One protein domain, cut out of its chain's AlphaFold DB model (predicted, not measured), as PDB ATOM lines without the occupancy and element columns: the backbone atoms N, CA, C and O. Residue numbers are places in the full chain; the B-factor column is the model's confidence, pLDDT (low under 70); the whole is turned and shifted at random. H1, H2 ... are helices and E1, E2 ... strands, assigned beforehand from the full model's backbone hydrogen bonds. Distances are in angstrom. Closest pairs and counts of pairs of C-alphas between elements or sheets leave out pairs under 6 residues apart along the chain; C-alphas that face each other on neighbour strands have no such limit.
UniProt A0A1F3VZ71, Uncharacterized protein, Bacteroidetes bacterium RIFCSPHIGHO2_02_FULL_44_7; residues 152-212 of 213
ATOM      1  N   ASP A 152      -0.488  46.604 -28.658       85.81
ATOM      2  CA  ASP A 152      -1.793  47.159 -29.011       85.81
ATOM      3  C   ASP A 152      -1.615  48.389 -29.910       85.81
ATOM      4  O   ASP A 152      -2.275  48.510 -30.949       85.81
ATOM      5  N   ALA A 153      -0.676  49.276 -29.564       87.38
ATOM      6  CA  ALA A 153      -0.330  50.425 -30.395       87.38
ATOM      7  C   ALA A 153       0.258  49.994 -31.751       87.38
ATOM      8  O   ALA A 153      -0.131  50.526 -32.799       87.38
ATOM      9  N   ASP A 154       1.141  48.995 -31.747       88.12
ATOM     10  CA  ASP A 154       1.755  48.442 -32.954       88.12
ATOM     11  C   ASP A 154       0.707  47.780 -33.859       88.12
ATOM     12  O   ASP A 154       0.714  48.006 -35.072       88.12
ATOM     13  N   ALA A 155      -0.253  47.041 -33.283       86.75
ATOM     14  CA  ALA A 155      -1.355  46.430 -34.024       86.75
ATOM     15  C   ALA A 155      -2.212  47.478 -34.735       86.75
ATOM     16  O   ALA A 155      -2.518  47.327 -35.921       86.75
ATOM     17  N   VAL A 156      -2.591  48.551 -34.035       86.12
ATOM     18  CA  VAL A 156      -3.385  49.647 -34.610       86.12
ATOM     19  C   VAL A 156      -2.614  50.336 -35.734       86.12
ATOM     20  O   VAL A 156      -3.154  50.525 -36.828       86.12
ATOM     21  N   SER A 157      -1.344  50.668 -35.493       85.62
ATOM     22  CA  SER A 157      -0.469  51.311 -36.478       85.62
ATOM     23  C   SER A 157      -0.321  50.458 -37.740       85.62
ATOM     24  O   SER A 157      -0.620  50.914 -38.849       85.62
ATOM     25  N   TYR A 158       0.023  49.179 -37.568       86.38
ATOM     26  CA  TYR A 158       0.195  48.224 -38.657       86.38
ATOM     27  C   TYR A 158      -1.093  48.005 -39.457       86.38
ATOM     28  O   TYR A 158      -1.071  48.024 -40.685       86.38
ATOM     29  N   THR A 159      -2.233  47.852 -38.780       85.06
ATOM     30  CA  THR A 159      -3.550  47.676 -39.416       85.06
ATOM     31  C   THR A 159      -3.901  48.866 -40.297       85.06
ATOM     32  O   THR A 159      -4.350  48.687 -41.430       85.06
ATOM     33  N   ASN A 160      -3.687  50.086 -39.801       81.38
ATOM     34  CA  ASN A 160      -3.973  51.303 -40.553       81.38
ATOM     35  C   ASN A 160      -3.068  51.424 -41.785       81.38
ATOM     36  O   ASN A 160      -3.551  51.745 -42.873       81.38
ATOM     37  N   GLU A 161      -1.778  51.113 -41.634       81.31
ATOM     38  CA  GLU A 161      -0.813  51.107 -42.735       81.31
ATOM     39  C   GLU A 161      -1.171  50.049 -43.790       81.31
ATOM     40  O   GLU A 161      -1.234  50.358 -44.980       81.31
ATOM     41  N   LEU A 162      -1.492  48.825 -43.359       82.69
ATOM     42  CA  LEU A 162      -1.849  47.712 -44.237       82.69
ATOM     43  C   LEU A 162      -3.177  47.937 -44.960       82.69
ATOM     44  O   LEU A 162      -3.265  47.704 -46.165       82.69
ATOM     45  N   LYS A 163      -4.198  48.443 -44.261       81.06
ATOM     46  CA  LYS A 163      -5.490  48.789 -44.864       81.06
ATOM     47  C   LYS A 163      -5.303  49.839 -45.952       81.06
ATOM     48  O   LYS A 163      -5.755  49.627 -47.074       81.06
ATOM     49  N   ARG A 164      -4.582  50.922 -45.645       75.25
ATOM     50  CA  ARG A 164      -4.237  51.967 -46.616       75.25
ATOM     51  C   ARG A 164      -3.524  51.374 -47.827       75.25
ATOM     52  O   ARG A 164      -3.962  51.563 -48.957       75.25
ATOM     53  N   TRP A 165      -2.463  50.610 -47.591       80.31
ATOM     54  CA  TRP A 165      -1.656  50.027 -48.656       80.31
ATOM     55  C   TRP A 165      -2.457  49.070 -49.548       80.31
ATOM     56  O   TRP A 165      -2.343  49.131 -50.769       80.31
ATOM     57  N   SER A 166      -3.327  48.238 -48.968       78.81
ATOM     58  CA  SER A 166      -4.174  47.304 -49.725       78.81
ATOM     59  C   SER A 166      -5.171  48.004 -50.655       78.81
ATOM     60  O   SER A 166      -5.486  47.479 -51.721       78.81
ATOM     61  N   VAL A 167      -5.628  49.208 -50.293       74.31
ATOM     62  CA  VAL A 167      -6.494  50.044 -51.139       74.31
ATOM     63  C   VAL A 167      -5.696  50.697 -52.268       74.31
ATOM     64  O   VAL A 167      -6.189  50.779 -53.392       74.31
ATOM     65  N   LEU A 168      -4.466  51.140 -51.990       67.94
ATOM     66  CA  LEU A 168      -3.577  51.757 -52.983       67.94
ATOM     67  C   LEU A 168      -3.037  50.744 -53.996       67.94
ATOM     68  O   LEU A 168      -2.849  51.066 -55.168       67.94
ATOM     69  N   PHE A 169      -2.785  49.512 -53.553       74.88
ATOM     70  CA  PHE A 169      -2.135  48.480 -54.351       74.88
ATOM     71  C   PHE A 169      -2.882  47.142 -54.281       74.88
ATOM     72  O   PHE A 169      -2.293  46.136 -53.885       74.88
ATOM     73  N   PRO A 170      -4.156  47.077 -54.707       72.38
ATOM     74  CA  PRO A 170      -4.976  45.875 -54.552       72.38
ATOM     75  C   PRO A 170      -4.383  44.656 -55.271       72.38
ATOM     76  O   PRO A 170      -4.451  43.545 -54.752       72.38
ATOM     77  N   HIS A 171      -3.741  44.857 -56.428       72.81
ATOM     78  CA  HIS A 171      -3.051  43.784 -57.152       72.81
ATOM     79  C   HIS A 171      -1.790  43.307 -56.426       72.81
ATOM     80  O   HIS A 171      -1.622  42.109 -56.244       72.81
ATOM     81  N   LEU A 172      -0.950  44.226 -55.934       78.31
ATOM     82  CA  LEU A 172       0.241  43.839 -55.170       78.31
ATOM     83  C   LEU A 172      -0.148  43.166 -53.848       78.31
ATOM     84  O   LEU A 172       0.522  42.237 -53.418       78.31
ATOM     85  N   TYR A 173      -1.238  43.605 -53.216       82.44
ATOM     86  CA  TYR A 173      -1.797  42.941 -52.044       82.44
ATOM     87  C   TYR A 173      -2.241  41.528 -52.372       82.44
ATOM     88  O   TYR A 173      -1.824  40.611 -51.673       82.44
ATOM     89  N   ALA A 174      -3.002  41.344 -53.454       81.56
ATOM     90  CA  ALA A 174      -3.411  40.027 -53.926       81.56
ATOM     91  C   ALA A 174      -2.204  39.110 -54.196       81.56
ATOM     92  O   ALA A 174      -2.200  37.974 -53.729       81.56
ATOM     93  N   ASP A 175      -1.164  39.609 -54.868       83.25
ATOM     94  CA  ASP A 175       0.052  38.845 -55.170       83.25
ATOM     95  C   ASP A 175       0.802  38.442 -53.895       83.25
ATOM     96  O   ASP A 175       1.220  37.295 -53.738       83.25
ATOM     97  N   VAL A 176       0.938  39.373 -52.949       82.38
ATOM     98  CA  VAL A 176       1.623  39.136 -51.677       82.38
ATOM     99  C   VAL A 176       0.861  38.123 -50.812       82.38
ATOM    100  O   VAL A 176       1.480  37.203 -50.279       82.38
ATOM    101  N   VAL A 177      -0.470  38.233 -50.695       83.00
ATOM    102  CA  VAL A 177      -1.284  37.273 -49.917       83.00
ATOM    103  C   VAL A 177      -1.478  35.929 -50.626       83.00
ATOM    104  O   VAL A 177      -1.905  34.968 -49.990       83.00
ATOM    105  N   ALA A 178      -1.185  35.847 -51.924       82.75
ATOM    106  CA  ALA A 178      -1.173  34.603 -52.693       82.75
ATOM    107  C   ALA A 178       0.227  33.966 -52.787       82.75
ATOM    108  O   ALA A 178       0.361  32.880 -53.355       82.75
ATOM    109  N   SER A 179       1.262  34.621 -52.248       81.88
ATOM    110  CA  SER A 179       2.641  34.143 -52.330       81.88
ATOM    111  C   SER A 179       2.819  32.809 -51.589       81.88
ATOM    112  O   SER A 179       2.524  32.736 -50.394       81.88
ATOM    113  N   PRO A 180       3.349  31.760 -52.248       78.44
ATOM    114  CA  PRO A 180       3.623  30.477 -51.601       78.44
ATOM    115  C   PRO A 180       4.837  30.528 -50.662       78.44
ATOM    116  O   PRO A 180       5.013  29.628 -49.843       78.44
ATOM    117  N   ASP A 181       5.667  31.568 -50.775       76.75
ATOM    118  CA  ASP A 181       6.919  31.714 -50.028       76.75
ATOM    119  C   ASP A 181       6.728  32.405 -48.665       76.75
ATOM    120  O   ASP A 181       7.670  32.494 -47.875       76.75
ATOM    121  N   LEU A 182       5.516  32.895 -48.372       75.88
ATOM    122  CA  LEU A 182       5.184  33.586 -47.126       75.88
ATOM    123  C   LEU A 182       4.256  32.738 -46.257       75.88
ATOM    124  O   LEU A 182       3.218  32.250 -46.699       75.88
ATOM    125  N   LEU A 183       4.601  32.620 -44.976       80.31
ATOM    126  CA  LEU A 183       3.683  32.079 -43.980       80.31
ATOM    127  C   LEU A 183       2.693  33.178 -43.590       80.31
ATOM    128  O   LEU A 183       3.095  34.244 -43.130       80.31
ATOM    129  N   ILE A 184       1.400  32.927 -43.778       83.88
ATOM    130  CA  ILE A 184       0.343  33.910 -43.524       83.88
ATOM    131  C   ILE A 184      -0.353  33.573 -42.207       83.88
ATOM    132  O   ILE A 184      -0.726  32.425 -41.974       83.88
ATOM    133  N   ILE A 185      -0.553  34.585 -41.370       87.19
ATOM    134  CA  ILE A 185      -1.364  34.521 -40.151       87.19
ATOM    135  C   ILE A 185      -2.325  35.712 -40.153       87.19
ATOM    136  O   ILE A 185      -1.956  36.804 -40.595       87.19
ATOM    137  N   SER A 186      -3.571  35.528 -39.716       87.00
ATOM    138  CA  SER A 186      -4.450  36.687 -39.533       87.00
ATOM    139  C   SER A 186      -3.988  37.513 -38.331       87.00
ATOM    140  O   SER A 186      -3.384  36.990 -37.393       87.00
ATOM    141  N   LEU A 187      -4.264  38.817 -38.335       86.00
ATOM    142  CA  LEU A 187      -3.958  39.669 -37.187       86.00
ATOM    143  C   LEU A 187      -4.637  39.158 -35.907       86.00
ATOM    144  O   LEU A 187      -4.013  39.141 -34.854       86.00
ATOM    145  N   GLU A 188      -5.882  38.694 -36.005       88.44
ATOM    146  CA  GLU A 188      -6.616  38.119 -34.874       88.44
ATOM    147  C   GLU A 188      -5.917  36.868 -34.324       88.44
ATOM    148  O   GLU A 188      -5.677  36.766 -33.122       88.44
ATOM    149  N   GLU A 189      -5.523  35.944 -35.206       90.25
ATOM    150  CA  GLU A 189      -4.777  34.742 -34.824       90.25
ATOM    151  C   GLU A 189      -3.440  35.103 -34.178       90.25
ATOM    152  O   GLU A 189      -3.078  34.512 -33.164       90.25
ATOM    153  N   PHE A 190      -2.720  36.082 -34.732       91.25
ATOM    154  CA  PHE A 190      -1.452  36.561 -34.193       91.25
ATOM    155  C   PHE A 190      -1.609  37.152 -32.787       91.25
ATOM    156  O   PHE A 190      -0.863  36.788 -31.877       91.25
ATOM    157  N   LEU A 191      -2.599  38.022 -32.583       90.25
ATOM    158  CA  LEU A 191      -2.861  38.641 -31.281       90.25
ATOM    159  C   LEU A 191      -3.328  37.618 -30.235       90.25
ATOM    160  O   LEU A 191      -3.041  37.784 -29.053       90.25
ATOM    161  N   ALA A 192      -3.970  36.528 -30.659       92.94
ATOM    162  CA  ALA A 192      -4.361  35.427 -29.780       92.94
ATOM    163  C   ALA A 192      -3.193  34.500 -29.373       92.94
ATOM    164  O   ALA A 192      -3.352  33.663 -28.477       92.94
ATOM    165  N   LEU A 193      -2.020  34.605 -30.012       92.69
ATOM    166  CA  LEU A 193      -0.853  33.794 -29.661       92.69
ATOM    167  C   LEU A 193      -0.240  34.220 -28.311       92.69
ATOM    168  O   LEU A 193      -0.195  35.403 -27.988       92.69
ATOM    169  N   PRO A 194       0.359  33.286 -27.547       93.44
ATOM    170  CA  PRO A 194       1.213  33.643 -26.416       93.44
ATOM    171  C   PRO A 194       2.409  34.507 -26.849       93.44
ATOM    172  O   PRO A 194       2.963  34.286 -27.928       93.44
ATOM    173  N   ALA A 195       2.895  35.390 -25.971       88.62
ATOM    174  CA  ALA A 195       3.989  36.328 -26.266       88.62
ATOM    175  C   ALA A 195       5.250  35.672 -26.871       88.62
ATOM    176  O   ALA A 195       5.849  36.189 -27.810       88.62
ATOM    177  N   SER A 196       5.632  34.478 -26.403       88.88
ATOM    178  CA  SER A 196       6.776  33.736 -26.959       88.88
ATOM    179  C   SER A 196       6.570  33.302 -28.418       88.88
ATOM    180  O   SER A 196       7.521  33.236 -29.203       88.88
ATOM    181  N   ARG A 197       5.324  33.014 -28.805       90.00
ATOM    182  CA  ARG A 197       4.942  32.649 -30.173       90.00
ATOM    183  C   ARG A 197       4.795  33.889 -31.048       90.00
ATOM    184  O   ARG A 197       5.252  33.839 -32.182       90.00
ATOM    185  N   GLN A 198       4.268  34.993 -30.515       89.50
ATOM    186  CA  GLN A 198       4.262  36.292 -31.202       89.50
ATOM    187  C   GLN A 198       5.686  36.722 -31.566       89.50
ATOM    188  O   GLN A 198       5.969  36.997 -32.727       89.50
ATOM    189  N   TYR A 199       6.618  36.640 -30.610       86.88
ATOM    190  CA  TYR A 199       8.035  36.906 -30.857       86.88
ATOM    191  C   TYR A 199       8.601  36.017 -31.973       86.88
ATOM    192  O   TYR A 199       9.268  36.509 -32.880       86.88
ATOM    193  N   SER A 200       8.293  34.717 -31.944       87.56
ATOM    194  CA  SER A 200       8.751  33.768 -32.968       87.56
ATOM    195  C   SER A 200       8.206  34.092 -34.362       87.56
ATOM    196  O   SER A 200       8.916  33.895 -35.341       87.56
ATOM    197  N   VAL A 201       6.967  34.587 -34.456       87.19
ATOM    198  CA  VAL A 201       6.339  35.032 -35.710       87.19
ATOM    199  C   VAL A 201       7.026  36.291 -36.239       87.19
ATOM    200  O   VAL A 201       7.448  36.318 -37.393       87.19
ATOM    201  N   LEU A 202       7.211  37.305 -35.388       85.56
ATOM    202  CA  LEU A 202       7.845  38.574 -35.772       85.56
ATOM    203  C   LEU A 202       9.312  38.407 -36.202       85.56
ATOM    204  O   LEU A 202       9.793  39.154 -37.051       85.56
ATOM    205  N   HIS A 203      10.010  37.411 -35.650       83.25
ATOM    206  CA  HIS A 203      11.438  37.175 -35.886       83.25
ATOM    207  C   HIS A 203      11.716  35.933 -36.750       83.25
ATOM    208  O   HIS A 203      12.857  35.468 -36.816       83.25
ATOM    209  N   HIS A 204      10.697  35.364 -37.401       81.62
ATOM    210  CA  HIS A 204      10.877  34.158 -38.203       81.62
ATOM    211  C   HIS A 204      11.761  34.434 -39.435       81.62
ATOM    212  O   HIS A 204      11.513  35.405 -40.152       81.62
ATOM    213  N   PRO A 205      12.745  33.574 -39.755       71.38
ATOM    214  CA  PRO A 205      13.713  33.831 -40.826       71.38
ATOM    215  C   PRO A 205      13.107  33.890 -42.236       71.38
ATOM    216  O   PRO A 205      13.635  34.605 -43.083       71.38
ATOM    217  N   THR A 206      12.008  33.176 -42.503       69.38
ATOM    218  CA  THR A 206      11.268  33.301 -43.779       69.38
ATOM    219  C   THR A 206      10.272  34.465 -43.791       69.38
ATOM    220  O   THR A 206       9.728  34.780 -44.841       69.38
ATOM    221  N   GLY A 207      10.042  35.113 -42.643       67.25
ATOM    222  CA  GLY A 207       9.015  36.133 -42.455       67.25
ATOM    223  C   GLY A 207       7.602  35.554 -42.339       67.25
ATOM    224  O   GLY A 207       7.258  34.558 -42.979       67.25
ATOM    225  N   TYR A 208       6.780  36.192 -41.508       72.06
ATOM    226  CA  TYR A 208       5.331  36.020 -41.532       72.06
ATOM    227  C   TYR A 208       4.679  37.259 -42.119       72.06
ATOM    228  O   TYR A 208       5.090  38.389 -41.847       72.06
ATOM    229  N   LEU A 209       3.623  37.033 -42.887       79.00
ATOM    230  CA  LEU A 209       2.706  38.073 -43.291       79.00
ATOM    231  C   LEU A 209       1.514  38.075 -42.339       79.00
ATOM    232  O   LEU A 209       0.730  37.125 -42.314       79.00
ATOM    233  N   ILE A 210       1.385  39.147 -41.564       80.81
ATOM    234  CA  ILE A 210       0.213  39.376 -40.727       80.81
ATOM    235  C   ILE A 210      -0.812  40.084 -41.610       80.81
ATOM    236  O   ILE A 210      -0.591  41.215 -42.021       80.81
ATOM    237  N   LYS A 211      -1.914  39.426 -41.967       80.81
ATOM    238  CA  LYS A 211      -2.945  40.052 -42.811       80.81
ATOM    239  C   LYS A 211      -4.151  40.515 -42.008       80.81
ATOM    240  O   LYS A 211      -4.442  39.991 -40.933       80.81
ATOM    241  N   LEU A 212      -4.890  41.458 -42.585       75.50
ATOM    242  CA  LEU A 212      -6.248  41.751 -42.141       75.50
ATOM    243  C   LEU A 212      -7.156  40.533 -42.414       75.50
ATOM    244  O   LEU A 212      -6.868  39.780 -43.355       75.50
TER     245      LEU A 212
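AT A GLANCE: This is residues 152 to 212 of the 213 residues of an uncharacterized protein of Bacteroidetes bacterium RIFCSPHIGHO2_02_FULL_44_7 (UniProt A0A1F3VZ71). A small pair of parallel strands, E1 and E2, sits in the middle; the long helix H1 runs past E2 along one side, with H2 toward one end of the domain and H3 and H4 toward the other. At the corner between H1 and H2, residues 167 to 172 stick out. The printed part has 61 residues, with four named helices and two named strands that follow each other along the chain as H1, H2, E1, H3, H4, E2, and its class is mostly helix. It is compact, with a radius of gyration of the C-alphas of 11.9 A and spans of 33 by 27 by 16 A.

IN THESE COORDINATES: Find C-alpha 152 at (-1.793, 47.159, -29.011); from there H1, residues 152 to 168, runs 24.5 A. Next come H2, residues 170 to 177, 10.4 A, and E1, residues 183 to 186, 10.4 A, which begins at C-alpha 183 (3.683, 32.079, -43.980). H3, residues 187 to 191, spans 6.1 A and H4, residues 195 to 202, 10.5 A. E2, residues 208 to 211, 9.3 A, ends at C-alpha 211 (-2.945, 40.052, -42.811).

HOW THE PARTS SIT: Look first at E1 and E2, parallel at 32 degrees, with N 209 and O 183 2.8 A apart, within hydrogen-bond range. E1, H3, H4 and E2 form a strand-helix-strand unit, two parallel neighbour strands with helices between, and its crossover is right-handed. The closest C-alphas of H3 and E2 are Leu 187 and Ile 210, 5.5 A; of H4 and E2, Val 201 and Tyr 208, 6.0 A; of H1 and E2, Leu 162 and Lys 211, 7.9 A. H1, with residues 165 to 166 alone, and H2 only just touch, only at the corner, with 3 pairs of C-alphas within 8 A, the closest Ser 166 and Tyr 173, 5.5 A. H1 and H4 are apart. In H1, H2, H3 and H4 every O i to N i+4 pair is within hydrogen-bond range.

THE WHOLE: The C-alphas farthest apart, Leu 168 and Ser 196, are 33.3 A apart. The printed part has no cut, and its five links between named elements are tight. Look for pLDDT under 70 at residue 168 and residues 206 to 207; the mean of the printed part is 82.5.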